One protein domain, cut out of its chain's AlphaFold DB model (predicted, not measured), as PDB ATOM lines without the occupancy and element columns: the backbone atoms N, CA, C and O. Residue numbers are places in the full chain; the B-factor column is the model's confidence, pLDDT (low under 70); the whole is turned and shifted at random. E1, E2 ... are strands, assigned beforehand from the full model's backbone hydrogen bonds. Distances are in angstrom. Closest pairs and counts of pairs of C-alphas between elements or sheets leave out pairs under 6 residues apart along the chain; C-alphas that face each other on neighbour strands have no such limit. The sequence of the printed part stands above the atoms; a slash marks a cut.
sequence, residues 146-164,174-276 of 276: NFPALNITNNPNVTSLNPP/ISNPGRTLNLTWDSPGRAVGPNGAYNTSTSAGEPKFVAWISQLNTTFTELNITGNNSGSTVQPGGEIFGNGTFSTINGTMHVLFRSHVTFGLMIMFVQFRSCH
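This is residues 146 to 164 and 174 to 276 of the 276 residues of an uncharacterized protein of Pycnoporus cinnabarinus (UniProt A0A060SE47). With little regular structure, this is a small sandwich: two twisted four-stranded sheets face to face, strands crossed at 56 degrees, with long loops reaching beyond them. The 122 printed residues include eight named strands, E1 to E8 along the chain, holding 39 residues, and no named helix: all strand. Both sheets are antiparallel, ordered E1 E2 E6 E5 and E4 E3 E7 E8. The whole is compact, radius of gyration of the C-alphas 15.5 A, spanning 45 by 33 by 27 A.

E1 is residues 150 to 152, from C-alpha 150 at (-35.779, 4.455, 41.000); E2 180 to 185, 16.5 A long; E6 230 to 234; E5 224 to 227. E4 is 217 to 222, 16.9 A; E3 209 to 214; E7 253 to 258; E8 268 to 270, ending at (-30.919, -3.315, 34.620).

Across the antiparallel neighbours E2 and E6, N 183 and O 231 are within hydrogen-bond range at 2.8 A, and across the antiparallel neighbours E3 and E7, N 211 and O 256 are within hydrogen-bond range at 2.8 A. Between sheets, E4 and E6 have closest C-alphas Glu 222 and Thr 233, 6.2 A apart. E4 runs on into E5 at 55 degrees.

Residues 165 to 173 are not printed; C-alphas 164 and 174 are 10.0 A apart. Links E2 to E3 and E6 to E7 are long. Confidence is low at 49 residues, among them 260 to 276.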
ATOM      1  N   ASN A 146     -29.355   6.117  52.210       85.88
ATOM      2  CA  ASN A 146     -30.382   5.431  51.438       85.88
ATOM      3  C   ASN A 146     -31.041   6.438  50.496       85.88
ATOM      4  O   ASN A 146     -31.703   7.375  50.943       85.88
ATOM      5  N   PHE A 147     -30.873   6.251  49.192       85.31
ATOM      6  CA  PHE A 147     -31.526   7.095  48.196       85.31
ATOM      7  C   PHE A 147     -32.990   6.670  47.994       85.31
ATOM      8  O   PHE A 147     -33.342   5.522  48.285       85.31
ATOM      9  N   PRO A 148     -33.871   7.575  47.524       86.44
ATOM     10  CA  PRO A 148     -35.212   7.192  47.085       86.44
ATOM     11  C   PRO A 148     -35.165   6.087  46.015       86.44
ATOM     12  O   PRO A 148     -34.127   5.880  45.393       86.44
ATOM     13  N   ALA A 149     -36.270   5.366  45.801       83.06
ATOM     14  CA  ALA A 149     -36.331   4.274  44.823       83.06
ATOM     15  C   ALA A 149     -36.458   4.793  43.381       83.06
ATOM     16  O   ALA A 149     -37.173   5.769  43.141       83.06
ATOM     17  N   LEU A 150     -35.747   4.159  42.438       81.94
ATOM     18  CA  LEU A 150     -35.779   4.455  41.000       81.94
ATOM     19  C   LEU A 150     -36.523   3.319  40.324       81.94
ATOM     20  O   LEU A 150     -36.173   2.160  40.528       81.94
ATOM     21  N   ASN A 151     -37.519   3.659  39.519       82.00
ATOM     22  CA  ASN A 151     -38.383   2.695  38.866       82.00
ATOM     23  C   ASN A 151     -38.354   2.908  37.354       82.00
ATOM     24  O   ASN A 151     -38.509   4.027  36.858       82.00
ATOM     25  N   ILE A 152     -38.210   1.812  36.615       80.94
ATOM     26  CA  ILE A 152     -38.374   1.786  35.164       80.94
ATOM     27  C   ILE A 152     -39.808   1.364  34.871       80.94
ATOM     28  O   ILE A 152     -40.237   0.269  35.225       80.94
ATOM     29  N   THR A 153     -40.559   2.238  34.208       85.81
ATOM     30  CA  THR A 153     -41.990   2.009  33.926       85.81
ATOM     31  C   THR A 153     -42.236   1.281  32.611       85.81
ATOM     32  O   THR A 153     -43.342   0.820  32.346       85.81
ATOM     33  N   ASN A 154     -41.206   1.159  31.781       82.81
ATOM     34  CA  ASN A 154     -41.245   0.433  30.524       82.81
ATOM     35  C   ASN A 154     -40.147  -0.637  30.501       82.81
ATOM     36  O   ASN A 154     -39.278  -0.615  29.633       82.81
ATOM     37  N   ASN A 155     -40.150  -1.567  31.459       74.31
ATOM     38  CA  ASN A 155     -39.173  -2.656  31.458       74.31
ATOM     39  C   ASN A 155     -39.234  -3.461  30.145       74.31
ATOM     40  O   ASN A 155     -40.302  -3.595  29.541       74.31
ATOM     41  N   PRO A 156     -38.085  -3.929  29.633       66.50
ATOM     42  CA  PRO A 156     -38.063  -4.752  28.433       66.50
ATOM     43  C   PRO A 156     -38.750  -6.096  28.694       66.50
ATOM     44  O   PRO A 156     -38.592  -6.686  29.761       66.50
ATOM     45  N   ASN A 157     -39.520  -6.581  27.717       64.75
ATOM     46  CA  ASN A 157     -40.223  -7.849  27.854       64.75
ATOM     47  C   ASN A 157     -39.318  -9.023  27.444       64.75
ATOM     48  O   ASN A 157     -39.116  -9.282  26.253       64.75
ATOM     49  N   VAL A 158     -38.813  -9.748  28.439       56.78
ATOM     50  CA  VAL A 158     -37.947 -10.923  28.263       56.78
ATOM     51  C   VAL A 158     -38.643 -12.117  27.606       56.78
ATOM     52  O   VAL A 158     -37.966 -12.915  26.969       56.78
ATOM     53  N   THR A 159     -39.979 -12.208  27.646       55.53
ATOM     54  CA  THR A 159     -40.720 -13.335  27.042       55.53
ATOM     55  C   THR A 159     -40.765 -13.277  25.514       55.53
ATOM     56  O   THR A 159     -41.281 -14.187  24.872       55.53
ATOM     57  N   SER A 160     -40.289 -12.181  24.915       53.22
ATOM     58  CA  SER A 160     -40.277 -11.977  23.460       53.22
ATOM     59  C   SER A 160     -38.957 -12.383  22.797       53.22
ATOM     60  O   SER A 160     -38.830 -12.312  21.574       53.22
ATOM     61  N   LEU A 161     -37.974 -12.806  23.593       54.09
ATOM     62  CA  LEU A 161     -36.634 -13.177  23.156       54.09
ATOM     63  C   LEU A 161     -36.447 -14.687  23.334       54.09
ATOM     64  O   LEU A 161     -37.026 -15.281  24.240       54.09
ATOM     65  N   ASN A 162     -35.660 -15.315  22.449       53.56
ATOM     66  CA  ASN A 162     -35.267 -16.722  22.595       53.56
ATOM     67  C   ASN A 162     -34.778 -16.993  24.029       53.56
ATOM     68  O   ASN A 162     -34.176 -16.089  24.620       53.56
ATOM     69  N   PRO A 163     -35.010 -18.207  24.565       50.72
ATOM     70  CA  PRO A 163     -34.842 -18.494  25.982       50.72
ATOM     71  C   PRO A 163     -33.476 -18.025  26.506       50.72
ATOM     72  O   PRO A 163     -32.470 -18.138  25.785       50.72
ATOM     73  N   PRO A 164     -33.425 -17.486  27.740       47.97
ATOM     74  CA  PRO A 164     -32.166 -17.210  28.413       47.97
ATOM     75  C   PRO A 164     -31.327 -18.484  28.376       47.97
ATOM     76  O   PRO A 164     -31.845 -19.578  28.576       47.97
ATOM     77  N   ILE A 174     -31.644  -7.803  25.506       60.75
ATOM     78  CA  ILE A 174     -32.965  -7.511  26.077       60.75
ATOM     79  C   ILE A 174     -33.359  -6.034  25.854       60.75
ATOM     80  O   ILE A 174     -34.540  -5.688  25.829       60.75
ATOM     81  N   SER A 175     -32.383  -5.156  25.607       64.56
ATOM     82  CA  SER A 175     -32.596  -3.764  25.210       64.56
ATOM     83  C   SER A 175     -31.458  -3.269  24.327       64.56
ATOM     84  O   SER A 175     -30.309  -3.643  24.523       64.56
ATOM     85  N   ASN A 176     -31.757  -2.392  23.370       70.75
ATOM     86  CA  ASN A 176     -30.788  -1.938  22.374       70.75
ATOM     87  C   ASN A 176     -30.561  -0.421  22.454       70.75
ATOM     88  O   ASN A 176     -31.474   0.312  22.854       70.75
ATOM     89  N   PRO A 177     -29.381   0.075  22.032       76.75
ATOM     90  CA  PRO A 177     -29.139   1.500  21.858       76.75
ATOM     91  C   PRO A 177     -30.251   2.201  21.089       76.75
ATOM     92  O   PRO A 177     -30.821   1.649  20.147       76.75
ATOM     93  N   GLY A 178     -30.552   3.433  21.485       80.44
ATOM     94  CA  GLY A 178     -31.649   4.204  20.903       80.44
ATOM     95  C   GLY A 178     -33.018   3.902  21.516       80.44
ATOM     96  O   GLY A 178     -33.969   4.635  21.248       80.44
ATOM     97  N   ARG A 179     -33.146   2.886  22.378       82.88
ATOM     98  CA  ARG A 179     -34.382   2.657  23.129       82.88
ATOM     99  C   ARG A 179     -34.599   3.761  24.160       82.88
ATOM    100  O   ARG A 179     -33.715   4.058  24.962       82.88
ATOM    101  N   THR A 180     -35.806   4.313  24.185       88.81
ATOM    102  CA  THR A 180     -36.236   5.235  25.239       88.81
ATOM    103  C   THR A 180     -36.543   4.472  26.525       88.81
ATOM    104  O   THR A 180     -37.350   3.541  26.529       88.81
ATOM    105  N   LEU A 181     -35.922   4.887  27.623       87.19
ATOM    106  CA  LEU A 181     -36.167   4.405  28.975       87.19
ATOM    107  C   LEU A 181     -37.008   5.437  29.733       87.19
ATOM    108  O   LEU A 181     -36.601   6.592  29.850       87.19
ATOM    109  N   ASN A 182     -38.161   5.015  30.249       90.75
ATOM    110  CA  ASN A 182     -39.065   5.844  31.038       90.75
ATOM    111  C   ASN A 182     -38.847   5.563  32.524       90.75
ATOM    112  O   ASN A 182     -38.981   4.424  32.980       90.75
ATOM    113  N   LEU A 183     -38.561   6.617  33.275       89.88
ATOM    114  CA  LEU A 183     -38.131   6.558  34.663       89.88
ATOM    115  C   LEU A 183     -39.092   7.332  35.562       89.88
ATOM    116  O   LEU A 183     -39.539   8.427  35.213       89.88
ATOM    117  N   THR A 184     -39.357   6.785  36.743       90.38
ATOM    118  CA  THR A 184     -39.995   7.488  37.860       90.38
ATOM    119  C   THR A 184     -39.181   7.284  39.131       90.38
ATOM    120  O   THR A 184     -38.467   6.291  39.255       90.38
ATOM    121  N   TRP A 185     -39.244   8.222  40.072       88.56
ATOM    122  CA  TRP A 185     -38.501   8.102  41.328       88.56
ATOM    123  C   TRP A 185     -39.275   8.599  42.538       88.56
ATOM    124  O   TRP A 185     -40.026   9.569  42.467       88.56
ATOM    125  N   ASP A 186     -39.060   7.959  43.679       88.06
ATOM    126  CA  ASP A 186     -39.724   8.350  44.917       88.06
ATOM    127  C   ASP A 186     -39.215   9.713  45.422       88.06
ATOM    128  O   ASP A 186     -38.072  10.121  45.189       88.06
ATOM    129  N   SER A 187     -40.066  10.423  46.162       89.62
ATOM    130  CA  SER A 187     -39.630  11.570  46.960       89.62
ATOM    131  C   SER A 187     -38.845  11.104  48.201       89.62
ATOM    132  O   SER A 187     -39.107  10.016  48.722       89.62
ATOM    133  N   PRO A 188     -37.900  11.914  48.714       90.06
ATOM    134  CA  PRO A 188     -37.228  11.647  49.987       90.06
ATOM    135  C   PRO A 188     -38.195  11.497  51.172       90.06
ATOM    136  O   PRO A 188     -39.277  12.081  51.175       90.06
ATOM    137  N   GLY A 189     -37.761  10.781  52.213       91.12
ATOM    138  CA  GLY A 189     -38.454  10.658  53.501       91.12
ATOM    139  C   GLY A 189     -39.196   9.339  53.722       91.12
ATOM    140  O   GLY A 189     -39.891   9.196  54.725       91.12
ATOM    141  N   ARG A 190     -39.063   8.367  52.815       90.25
ATOM    142  CA  ARG A 190     -39.685   7.047  52.959       90.25
ATOM    143  C   ARG A 190     -38.884   6.186  53.937       90.25
ATOM    144  O   ARG A 190     -37.672   6.065  53.775       90.25
ATOM    145  N   ALA A 191     -39.559   5.561  54.900       91.69
ATOM    146  CA  ALA A 191     -38.938   4.583  55.790       91.69
ATOM    147  C   ALA A 191     -38.613   3.286  55.023       91.69
ATOM    148  O   ALA A 191     -39.470   2.755  54.312       91.69
ATOM    149  N   VAL A 192     -37.381   2.795  55.150       89.00
ATOM    150  CA  VAL A 192     -36.836   1.596  54.493       89.00
ATOM    151  C   VAL A 192     -35.873   0.862  55.435       89.00
ATOM    152  O   VAL A 192     -35.512   1.369  56.500       89.00
ATOM    153  N   GLY A 193     -35.420  -0.324  55.029       86.44
ATOM    154  CA  GLY A 193     -34.489  -1.131  55.805       86.44
ATOM    155  C   GLY A 193     -35.141  -1.843  56.999       86.44
ATOM    156  O   GLY A 193     -36.365  -1.819  57.159       86.44
ATOM    157  N   PRO A 194     -34.318  -2.452  57.869       88.25
ATOM    158  CA  PRO A 194     -34.776  -3.276  58.980       88.25
ATOM    159  C   PRO A 194     -35.716  -2.493  59.896       88.25
ATOM    160  O   PRO A 194     -35.337  -1.457  60.437       88.25
ATOM    161  N   ASN A 195     -36.942  -2.986  60.072       88.81
ATOM    162  CA  ASN A 195     -37.995  -2.368  60.880       88.81
ATOM    163  C   ASN A 195     -38.269  -0.888  60.529       88.81
ATOM    164  O   ASN A 195     -38.720  -0.126  61.384       88.81
ATOM    165  N   GLY A 196     -37.973  -0.460  59.294       87.50
ATOM    166  CA  GLY A 196     -38.101   0.939  58.876       87.50
ATOM    167  C   GLY A 196     -37.117   1.894  59.562       87.50
ATOM    168  O   GLY A 196     -37.421   3.076  59.699       87.50
ATOM    169  N   ALA A 197     -35.960   1.399  60.018       88.50
ATOM    170  CA  ALA A 197     -34.978   2.183  60.770       88.50
ATOM    171  C   ALA A 197     -34.309   3.314  59.963       88.50
ATOM    172  O   ALA A 197     -33.735   4.229  60.553       88.50
ATOM    173  N   TYR A 198     -34.383   3.276  58.630       88.75
ATOM    174  CA  TYR A 198     -33.739   4.246  57.749       88.75
ATOM    175  C   TYR A 198     -34.777   5.096  57.029       88.75
ATOM    176  O   TYR A 198     -35.759   4.568  56.524       88.75
ATOM    177  N   ASN A 199     -34.509   6.390  56.867       91.81
ATOM    178  CA  ASN A 199     -35.294   7.247  55.981       91.81
ATOM    179  C   ASN A 199     -34.519   7.545  54.701       91.81
ATOM    180  O   ASN A 199     -33.348   7.934  54.751       91.81
ATOM    181  N   THR A 200     -35.181   7.420  53.551       89.94
ATOM    182  CA  THR A 200     -34.576   7.817  52.282       89.94
ATOM    183  C   THR A 200     -34.299   9.315  52.264       89.94
ATOM    184  O   THR A 200     -35.097  10.134  52.721       89.94
ATOM    185  N   SER A 201     -33.153   9.701  51.725       89.12
ATOM    186  CA  SER A 201     -32.755  11.096  51.576       89.12
ATOM    187  C   SER A 201     -31.921  11.271  50.313       89.12
ATOM    188  O   SER A 201     -31.412  10.305  49.753       89.12
ATOM    189  N   THR A 202     -31.785  12.509  49.844       84.75
ATOM    190  CA  THR A 202     -30.902  12.830  48.721       84.75
ATOM    191  C   THR A 202     -29.991  13.990  49.085       84.75
ATOM    192  O   THR A 202     -30.435  15.002  49.622       84.75
ATOM    193  N   SER A 203     -28.700  13.825  48.808       82.31
ATOM    194  CA  SER A 203     -27.697  14.897  48.795       82.31
ATOM    195  C   SER A 203     -27.437  15.426  47.375       82.31
ATOM    196  O   SER A 203     -26.683  16.383  47.182       82.31
ATOM    197  N   ALA A 204     -28.060  14.809  46.365       74.56
ATOM    198  CA  ALA A 204     -27.977  15.232  44.977       74.56
ATOM    199  C   ALA A 204     -28.975  16.363  44.694       74.56
ATOM    200  O   ALA A 204     -30.095  16.358  45.206       74.56
ATOM    201  N   GLY A 205     -28.561  17.321  43.858       76.44
ATOM    202  CA  GLY A 205     -29.461  18.342  43.314       76.44
ATOM    203  C   GLY A 205     -30.401  17.784  42.240       76.44
ATOM    204  O   GLY A 205     -30.428  16.579  41.994       76.44
ATOM    205  N   GLU A 206     -31.125  18.676  41.561       81.06
ATOM    206  CA  GLU A 206     -32.073  18.312  40.496       81.06
ATOM    207  C   GLU A 206     -31.449  17.358  39.453       81.06
ATOM    208  O   GLU A 206     -30.339  17.628  38.960       81.06
ATOM    209  N   PRO A 207     -32.130  16.245  39.112       82.94
ATOM    210  CA  PRO A 207     -31.597  15.243  38.201       82.94
ATOM    211  C   PRO A 207     -31.565  15.797  36.773       82.94
ATOM    212  O   PRO A 207     -32.546  16.343  36.275       82.94
ATOM    213  N   LYS A 208     -30.416  15.660  36.103       86.44
ATOM    214  CA  LYS A 208     -30.216  16.159  34.729       86.44
ATOM    215  C   LYS A 208     -29.660  15.125  33.770       86.44
ATOM    216  O   LYS A 208     -29.883  15.229  32.569       86.44
ATOM    217  N   PHE A 209     -28.931  14.148  34.293       86.06
ATOM    218  CA  PHE A 209     -28.325  13.096  33.496       86.06
ATOM    219  C   PHE A 209     -28.658  11.731  34.080       86.06
ATOM    220  O   PHE A 209     -28.804  11.584  35.296       86.06
ATOM    221  N   VAL A 210     -28.712  10.738  33.201       85.25
ATOM    222  CA  VAL A 210     -28.702   9.323  33.559       85.25
ATOM    223  C   VAL A 210     -27.310   8.788  33.261       85.25
ATOM    224  O   VAL A 210     -26.814   8.924  32.143       85.25
ATOM    225  N   ALA A 211     -26.659   8.230  34.275       82.19
ATOM    226  CA  ALA A 211     -25.417   7.496  34.109       82.19
ATOM    227  C   ALA A 211     -25.745   6.041  33.778       82.19
ATOM    228  O   ALA A 211     -26.572   5.440  34.452       82.19
ATOM    229  N   TRP A 212     -25.075   5.497  32.774       78.81
ATOM    230  CA  TRP A 212     -25.158   4.120  32.315       78.81
ATOM    231  C   TRP A 212     -23.815   3.466  32.572       78.81
ATOM    232  O   TRP A 212     -22.823   3.791  31.916       78.81
ATOM    233  N   ILE A 213     -23.781   2.581  33.555       73.62
ATOM    234  CA  ILE A 213     -22.566   1.915  34.005       73.62
ATOM    235  C   ILE A 213     -22.595   0.493  33.470       73.62
ATOM    236  O   ILE A 213     -23.546  -0.237  33.727       73.62
ATOM    237  N   SER A 214     -21.563   0.091  32.741       70.94
ATOM    238  CA  SER A 214     -21.370  -1.294  32.320       70.94
ATOM    239  C   SER A 214     -19.913  -1.662  32.541       70.94
ATOM    240  O   SER A 214     -19.018  -1.056  31.946       70.94
ATOM    241  N   GLN A 215     -19.680  -2.635  33.425       68.19
ATOM    242  CA  GLN A 215     -18.345  -3.012  33.893       68.19
ATOM    243  C   GLN A 215     -17.563  -1.781  34.392       68.19
ATOM    244  O   GLN A 215     -17.922  -1.184  35.402       68.19
ATOM    245  N   LEU A 216     -16.512  -1.381  33.670       67.44
ATOM    246  CA  LEU A 216     -15.649  -0.246  34.002       67.44
ATOM    247  C   LEU A 216     -16.021   1.049  33.259       67.44
ATOM    248  O   LEU A 216     -15.396   2.081  33.496       67.44
ATOM    249  N   ASN A 217     -17.001   1.022  32.349       66.88
ATOM    250  CA  ASN A 217     -17.399   2.197  31.575       66.88
ATOM    251  C   ASN A 217     -18.632   2.873  32.183       66.88
ATOM    252  O   ASN A 217     -19.598   2.207  32.546       66.88
ATOM    253  N   THR A 218     -18.614   4.204  32.243       76.56
ATOM    254  CA  THR A 218     -19.769   5.032  32.595       76.56
ATOM    255  C   THR A 218     -20.044   6.024  31.471       76.56
ATOM    256  O   THR A 218     -19.236   6.911  31.203       76.56
ATOM    257  N   THR A 219     -21.205   5.902  30.833       79.19
ATOM    258  CA  THR A 219     -21.686   6.843  29.811       79.19
ATOM    259  C   THR A 219     -22.853   7.652  30.358       79.19
ATOM    260  O   THR A 219     -23.694   7.112  31.064       79.19
ATOM    261  N   PHE A 220     -22.941   8.939  30.031       82.88
ATOM    262  CA  PHE A 220     -24.041   9.794  30.480       82.88
ATOM    263  C   PHE A 220     -24.940  10.182  29.314       82.88
ATOM    264  O   PHE A 220     -24.455  10.515  28.235       82.88
ATOM    265  N   THR A 221     -26.244  10.198  29.558       87.06
ATOM    266  CA  THR A 221     -27.244  10.739  28.635       87.06
ATOM    267  C   THR A 221     -28.105  11.763  29.351       87.06
ATOM    268  O   THR A 221     -28.237  11.741  30.576       87.06
ATOM    269  N   GLU A 222     -28.680  12.694  28.600       91.12
ATOM    270  CA  GLU A 222     -29.586  13.689  29.170       91.12
ATOM    271  C   GLU A 222     -30.870  13.025  29.683       91.12
ATOM    272  O   GLU A 222     -31.396  12.079  29.083       91.12
ATOM    273  N   LEU A 223     -31.363  13.520  30.818       90.94
ATOM    274  CA  LEU A 223     -32.678  13.195  31.348       90.94
ATOM    275  C   LEU A 223     -33.663  14.268  30.883       90.94
ATOM    276  O   LEU A 223     -33.573  15.427  31.287       90.94
ATOM    277  N   ASN A 224     -34.628  13.872  30.064       94.75
ATOM    278  CA  ASN A 224     -35.737  14.726  29.682       94.75
ATOM    279  C   ASN A 224     -36.849  14.610  30.731       94.75
ATOM    280  O   ASN A 224     -37.482  13.560  30.846       94.75
ATOM    281  N   ILE A 225     -37.073  15.669  31.510       93.38
ATOM    282  CA  ILE A 225     -38.106  15.701  32.552       93.38
ATOM    283  C   ILE A 225     -39.486  15.773  31.895       93.38
ATOM    284  O   ILE A 225     -39.798  16.723  31.182       93.38
ATOM    285  N   THR A 226     -40.323  14.770  32.152       92.06
ATOM    286  CA  THR A 226     -41.663  14.647  31.552       92.06
ATOM    287  C   THR A 226     -42.789  14.992  32.526       92.06
ATOM    288  O   THR A 226     -43.935  15.128  32.107       92.06
ATOM    289  N   GLY A 227     -42.487  15.146  33.817       90.38
ATOM    290  CA  GLY A 227     -43.451  15.509  34.853       90.38
ATOM    291  C   GLY A 227     -42.822  15.532  36.246       90.38
ATOM    292  O   GLY A 227     -41.602  15.468  36.390       90.38
ATOM    293  N   ASN A 228     -43.659  15.593  37.287       90.00
ATOM    294  CA  ASN A 228     -43.177  15.455  38.664       90.00
ATOM    295  C   ASN A 228     -42.558  14.071  38.842       90.00
ATOM    296  O   ASN A 228     -43.198  13.069  38.520       90.00
ATOM    297  N   ASN A 229     -41.320  14.038  39.337       90.00
ATOM    298  CA  ASN A 229     -40.592  12.807  39.629       90.00
ATOM    299  C   ASN A 229     -40.595  11.781  38.479       90.00
ATOM    300  O   ASN A 229     -40.622  10.569  38.704       90.00
ATOM    301  N   SER A 230     -40.638  12.266  37.238       93.25
ATOM    302  CA  SER A 230     -40.707  11.432  36.046       93.25
ATOM    303  C   SER A 230     -39.906  12.041  34.907       93.25
ATOM    304  O   SER A 230     -39.860  13.259  34.710       93.25
ATOM    305  N   GLY A 231     -39.262  11.174  34.143       93.88
ATOM    306  CA  GLY A 231     -38.461  11.583  33.008       93.88
ATOM    307  C   GLY A 231     -38.174  10.426  32.076       93.88
ATOM    308  O   GLY A 231     -38.511   9.273  32.340       93.88
ATOM    309  N   SER A 232     -37.532  10.746  30.967       94.00
ATOM    310  CA  SER A 232     -37.091   9.763  29.993       94.00
ATOM    311  C   SER A 232     -35.655  10.025  29.580       94.00
ATOM    312  O   SER A 232     -35.168  11.154  29.610       94.00
ATOM    313  N   THR A 233     -34.965   8.967  29.193       91.81
ATOM    314  CA  THR A 233     -33.639   9.061  28.596       91.81
ATOM    315  C   THR A 233     -33.509   8.028  27.484       91.81
ATOM    316  O   THR A 233     -34.372   7.166  27.332       91.81
ATOM    317  N   VAL A 234     -32.452   8.104  26.688       88.69
ATOM    318  CA  VAL A 234     -32.216   7.170  25.584       88.69
ATOM    319  C   VAL A 234     -31.008   6.317  25.918       88.69
ATOM    320  O   VAL A 234     -29.977   6.853  26.314       88.69
ATOM    321  N   GLN A 235     -31.127   4.999  25.758       83.25
ATOM    322  CA  GLN A 235     -30.007   4.086  25.953       83.25
ATOM    323  C   GLN A 235     -28.854   4.463  25.012       83.25
ATOM    324  O   GLN A 235     -29.056   4.467  23.789       83.25
ATOM    325  N   PRO A 236     -27.659   4.779  25.544       78.44
ATOM    326  CA  PRO A 236     -26.517   5.108  24.717       78.44
ATOM    327  C   PRO A 236     -26.076   3.872  23.934       78.44
ATOM    328  O   PRO A 236     -26.193   2.738  24.402       78.44
ATOM    329  N   GLY A 237     -25.568   4.101  22.729       70.81
ATOM    330  CA  GLY A 237     -24.845   3.091  21.965       70.81
ATOM    331  C   GLY A 237     -23.346   3.306  22.051       70.81
ATOM    332  O   GLY A 237     -22.892   4.389  22.419       70.81
ATOM    333  N   GLY A 238     -22.583   2.288  21.663       60.72
ATOM    334  CA  GLY A 238     -21.154   2.431  21.431       60.72
ATOM    335  C   GLY A 238     -20.326   1.243  21.886       60.72
ATOM    336  O   GLY A 238     -20.819   0.249  22.419       60.72
ATOM    337  N   GLU A 239     -19.033   1.388  21.642       57.75
ATOM    338  CA  GLU A 239     -17.989   0.448  22.014       57.75
ATOM    339  C   GLU A 239     -16.999   1.172  22.933       57.75
ATOM    340  O   GLU A 239     -16.720   2.360  22.749       57.75
ATOM    341  N   ILE A 240     -16.512   0.476  23.960       52.31
ATOM    342  CA  ILE A 240     -15.852   1.078  25.130       52.31
ATOM    343  C   ILE A 240     -14.533   1.805  24.771       52.31
ATOM    344  O   ILE A 240     -14.135   2.719  25.487       52.31
ATOM    345  N   PHE A 241     -13.885   1.482  23.643       46.28
ATOM    346  CA  PHE A 241     -12.594   2.049  23.216       46.28
ATOM    347  C   PHE A 241     -12.493   2.352  21.704       46.28
ATOM    348  O   PHE A 241     -11.404   2.326  21.129       46.28
ATOM    349  N   GLY A 242     -13.611   2.677  21.049       49.41
ATOM    350  CA  GLY A 242     -13.659   2.976  19.609       49.41
ATOM    351  C   GLY A 242     -14.062   1.778  18.747       49.41
ATOM    352  O   GLY A 242     -14.420   0.731  19.278       49.41
ATOM    353  N   ASN A 243     -14.024   1.954  17.421       53.34
ATOM    354  CA  ASN A 243     -14.615   1.012  16.463       53.34
ATOM    355  C   ASN A 243     -13.987  -0.402  16.548       53.34
ATOM    356  O   ASN A 243     -12.770  -0.535  16.404       53.34
ATOM    357  N   GLY A 244     -14.799  -1.443  16.730       55.03
ATOM    358  CA  GLY A 244     -14.415  -2.844  16.913       55.03
ATOM    359  C   GLY A 244     -14.058  -3.254  18.349       55.03
ATOM    360  O   GLY A 244     -13.445  -4.307  18.531       55.03
ATOM    361  N   THR A 245     -14.373  -2.442  19.364       51.66
ATOM    362  CA  THR A 245     -14.067  -2.757  20.778       51.66
ATOM    363  C   THR A 245     -15.296  -3.259  21.540       51.66
ATOM    364  O   THR A 245     -16.384  -3.353  20.979       51.66
ATOM    365  N   PHE A 246     -15.138  -3.661  22.810       50.38
ATOM    366  CA  PHE A 246     -16.223  -4.289  23.575       50.38
ATOM    367  C   PHE A 246     -17.486  -3.425  23.546       50.38
ATOM    368  O   PHE A 246     -17.458  -2.245  23.896       50.38
ATOM    369  N   SER A 247     -18.587  -4.020  23.112       54.97
ATOM    370  CA  SER A 247     -19.864  -3.343  22.988       54.97
ATOM    371  C   SER A 247     -20.601  -3.368  24.325       54.97
ATOM    372  O   SER A 247     -20.801  -4.438  24.900       54.97
ATOM    373  N   THR A 248     -21.070  -2.214  24.809       53.69
ATOM    374  CA  THR A 248     -21.927  -2.134  26.015       53.69
ATOM    375  C   THR A 248     -23.319  -2.741  25.797       53.69
ATOM    376  O   THR A 248     -24.149  -2.740  26.699       53.69
ATOM    377  N   ILE A 249     -23.586  -3.257  24.596       49.44
ATOM    378  CA  ILE A 249     -24.913  -3.621  24.105       49.44
ATOM    379  C   ILE A 249     -25.368  -4.998  24.629       49.44
ATOM    380  O   ILE A 249     -26.559  -5.281  24.585       49.44
ATOM    381  N   ASN A 250     -24.478  -5.821  25.205       50.25
ATOM    382  CA  ASN A 250     -24.763  -7.228  25.543       50.25
ATOM    383  C   ASN A 250     -24.460  -7.643  27.001       50.25
ATOM    384  O   ASN A 250     -24.305  -8.834  27.266       50.25
ATOM    385  N   GLY A 251     -24.362  -6.707  27.950       50.62
ATOM    386  CA  GLY A 251     -24.093  -7.022  29.363       50.62
ATOM    387  C   GLY A 251     -24.938  -6.194  30.328       50.62
ATOM    388  O   GLY A 251     -25.573  -5.233  29.909       50.62
ATOM    389  N   THR A 252     -24.949  -6.549  31.615       55.81
ATOM    390  CA  THR A 252     -25.655  -5.785  32.658       55.81
ATOM    391  C   THR A 252     -25.270  -4.306  32.632       55.81
ATOM    392  O   THR A 252     -24.089  -3.952  32.544       55.81
ATOM    393  N   MET A 253     -26.287  -3.443  32.681       64.75
ATOM    394  CA  MET A 253     -26.103  -1.999  32.759       64.75
ATOM    395  C   MET A 253     -26.817  -1.466  33.994       64.75
ATOM    396  O   MET A 253     -27.996  -1.725  34.217       64.75
ATOM    397  N   HIS A 254     -26.112  -0.671  34.782       70.25
ATOM    398  CA  HIS A 254     -26.686   0.012  35.933       70.25
ATOM    399  C   HIS A 254     -27.034   1.436  35.531       70.25
ATOM    400  O   HIS A 254     -26.242   2.107  34.863       70.25
ATOM    401  N   VAL A 255     -28.213   1.892  35.942       66.94
ATOM    402  CA  VAL A 255     -28.652   3.268  35.727       66.94
ATOM    403  C   VAL A 255     -28.788   4.001  37.049       66.94
ATOM    404  O   VAL A 255     -29.318   3.456  38.016       66.94
ATOM    405  N   LEU A 256     -28.297   5.241  37.084       74.69
ATOM    406  CA  LEU A 256     -28.455   6.147  38.221       74.69
ATOM    407  C   LEU A 256     -28.593   7.598  37.763       74.69
ATOM    408  O   LEU A 256     -28.137   7.968  36.679       74.69
ATOM    409  N   PHE A 257     -29.204   8.438  38.597       75.25
ATOM    410  CA  PHE A 257     -29.314   9.869  38.319       75.25
ATOM    411  C   PHE A 257     -28.093  10.659  38.771       75.25
ATOM    412  O   PHE A 257     -27.498  10.416  39.820       75.25
ATOM    413  N   ARG A 258     -27.765  11.687  37.985       67.25
ATOM    414  CA  ARG A 258     -26.710  12.647  38.295       67.25
ATOM    415  C   ARG A 258     -27.199  14.086  38.133       67.25
ATOM    416  O   ARG A 258     -27.856  14.437  37.149       67.25
ATOM    417  N   SER A 259     -26.820  14.922  39.099       70.12
ATOM    418  CA  SER A 259     -26.950  16.384  39.044       70.12
ATOM    419  C   SER A 259     -25.678  17.030  38.461       70.12
ATOM    420  O   SER A 259     -24.697  16.347  38.176       70.12
ATOM    421  N   HIS A 260     -25.634  18.359  38.303       53.44
ATOM    422  CA  HIS A 260     -24.411  19.037  37.832       53.44
ATOM    423  C   HIS A 260     -23.204  18.909  38.779       53.44
ATOM    424  O   HIS A 260     -22.076  19.060  38.312       53.44
ATOM    425  N   VAL A 261     -23.421  18.661  40.078       49.75
ATOM    426  CA  VAL A 261     -22.398  18.863  41.123       49.75
ATOM    427  C   VAL A 261     -22.147  17.605  41.961       49.75
ATOM    428  O   VAL A 261     -20.999  17.320  42.290       49.75
ATOM    429  N   THR A 262     -23.182  16.813  42.251       47.78
ATOM    430  CA  THR A 262     -23.099  15.659  43.164       47.78
ATOM    431  C   THR A 262     -23.625  14.378  42.519       47.78
ATOM    432  O   THR A 262     -24.625  14.402  41.789       47.78
ATOM    433  N   PHE A 263     -22.959  13.258  42.820       45.84
ATOM    434  CA  PHE A 263     -23.470  11.912  42.566       45.84
ATOM    435  C   PHE A 263     -24.563  11.596  43.594       45.84
ATOM    436  O   PHE A 263     -24.322  11.704  44.792       45.84
ATOM    437  N   GLY A 264     -25.754  11.220  43.130       44.72
ATOM    438  CA  GLY A 264     -26.731  10.517  43.955       44.72
ATOM    439  C   GLY A 264     -26.597   9.034  43.645       44.72
ATOM    440  O   GLY A 264     -26.788   8.641  42.496       44.72
ATOM    441  N   LEU A 265     -26.200   8.214  44.617       40.16
ATOM    442  CA  LEU A 265     -26.000   6.785  44.391       40.16
ATOM    443  C   LEU A 265     -27.351   6.064  44.424       40.16
ATOM    444  O   LEU A 265     -27.741   5.453  45.408       40.16
ATOM    445  N   MET A 266     -28.081   6.151  43.323       41.09
ATOM    446  CA  MET A 266     -29.363   5.486  43.148       41.09
ATOM    447  C   MET A 266     -29.156   4.331  42.174       41.09
ATOM    448  O   MET A 266     -29.370   4.485  40.978       41.09
ATOM    449  N   ILE A 267     -28.617   3.212  42.663       38.06
ATOM    450  CA  ILE A 267     -28.248   2.076  41.809       38.06
ATOM    451  C   ILE A 267     -29.513   1.293  41.462       38.06
ATOM    452  O   ILE A 267     -30.020   0.542  42.288       38.06
ATOM    453  N   MET A 268     -29.993   1.417  40.227       37.94
ATOM    454  CA  MET A 268     -30.898   0.427  39.653       37.94
ATOM    455  C   MET A 268     -30.099  -0.460  38.698       37.94
ATOM    456  O   MET A 268     -29.531   0.011  37.713       37.94
ATOM    457  N   PHE A 269     -30.029  -1.750  39.005       40.22
ATOM    458  CA  PHE A 269     -29.520  -2.770  38.101       40.22
ATOM    459  C   PHE A 269     -30.571  -3.002  37.016       40.22
ATOM    460  O   PHE A 269     -31.700  -3.400  37.305       40.22
ATOM    461  N   VAL A 270     -30.199  -2.767  35.763       32.69
ATOM    462  CA  VAL A 270     -30.919  -3.315  34.620       32.69
ATOM    463  C   VAL A 270     -30.054  -4.450  34.091       32.69
ATOM    464  O   VAL A 270     -29.099  -4.251  33.337       32.69
ATOM    465  N   GLN A 271     -30.338  -5.663  34.564       32.38
ATOM    466  CA  GLN A 271     -29.705  -6.875  34.052       32.38
ATOM    467  C   GLN A 271     -30.086  -7.014  32.571       32.38
ATOM    468  O   GLN A 271     -31.204  -7.398  32.241       32.38
ATOM    469  N   PHE A 272     -29.165  -6.673  31.667       37.84
ATOM    470  CA  PHE A 272     -29.342  -6.908  30.231       37.84
ATOM    471  C   PHE A 272     -28.735  -8.235  29.755       37.84
ATOM    472  O   PHE A 272     -28.935  -8.582  28.595       37.84
ATOM    473  N   ARG A 273     -28.069  -9.010  30.627       32.94
ATOM    474  CA  ARG A 273     -27.825 -10.461  30.484       32.94
ATOM    475  C   ARG A 273     -27.080 -11.019  31.701       32.94
ATOM    476  O   ARG A 273     -26.341 -10.282  32.341       32.94
ATOM    477  N   SER A 274     -27.285 -12.305  31.988       28.36
ATOM    478  CA  SER A 274     -26.590 -13.057  33.043       28.36
ATOM    479  C   SER A 274     -25.274 -13.673  32.551       28.36
ATOM    480  O   SER A 274     -25.046 -13.761  31.344       28.36
ATOM    481  N   CYS A 275     -24.456 -14.044  33.535       24.84
ATOM    482  CA  CYS A 275     -23.047 -14.427  33.546       24.84
ATOM    483  C   CYS A 275     -22.541 -15.347  32.421       24.84
ATOM    484  O   CYS A 275     -23.282 -16.144  31.849       24.84
ATOM    485  N   HIS A 276     -21.242 -15.165  32.155       28.42
ATOM    486  CA  HIS A 276     -20.393 -15.829  31.162       28.42
ATOM    487  C   HIS A 276     -20.399 -17.357  31.207       28.42
ATOM    488  O   HIS A 276     -20.457 -17.914  32.324       28.42
TER     489      HIS A 276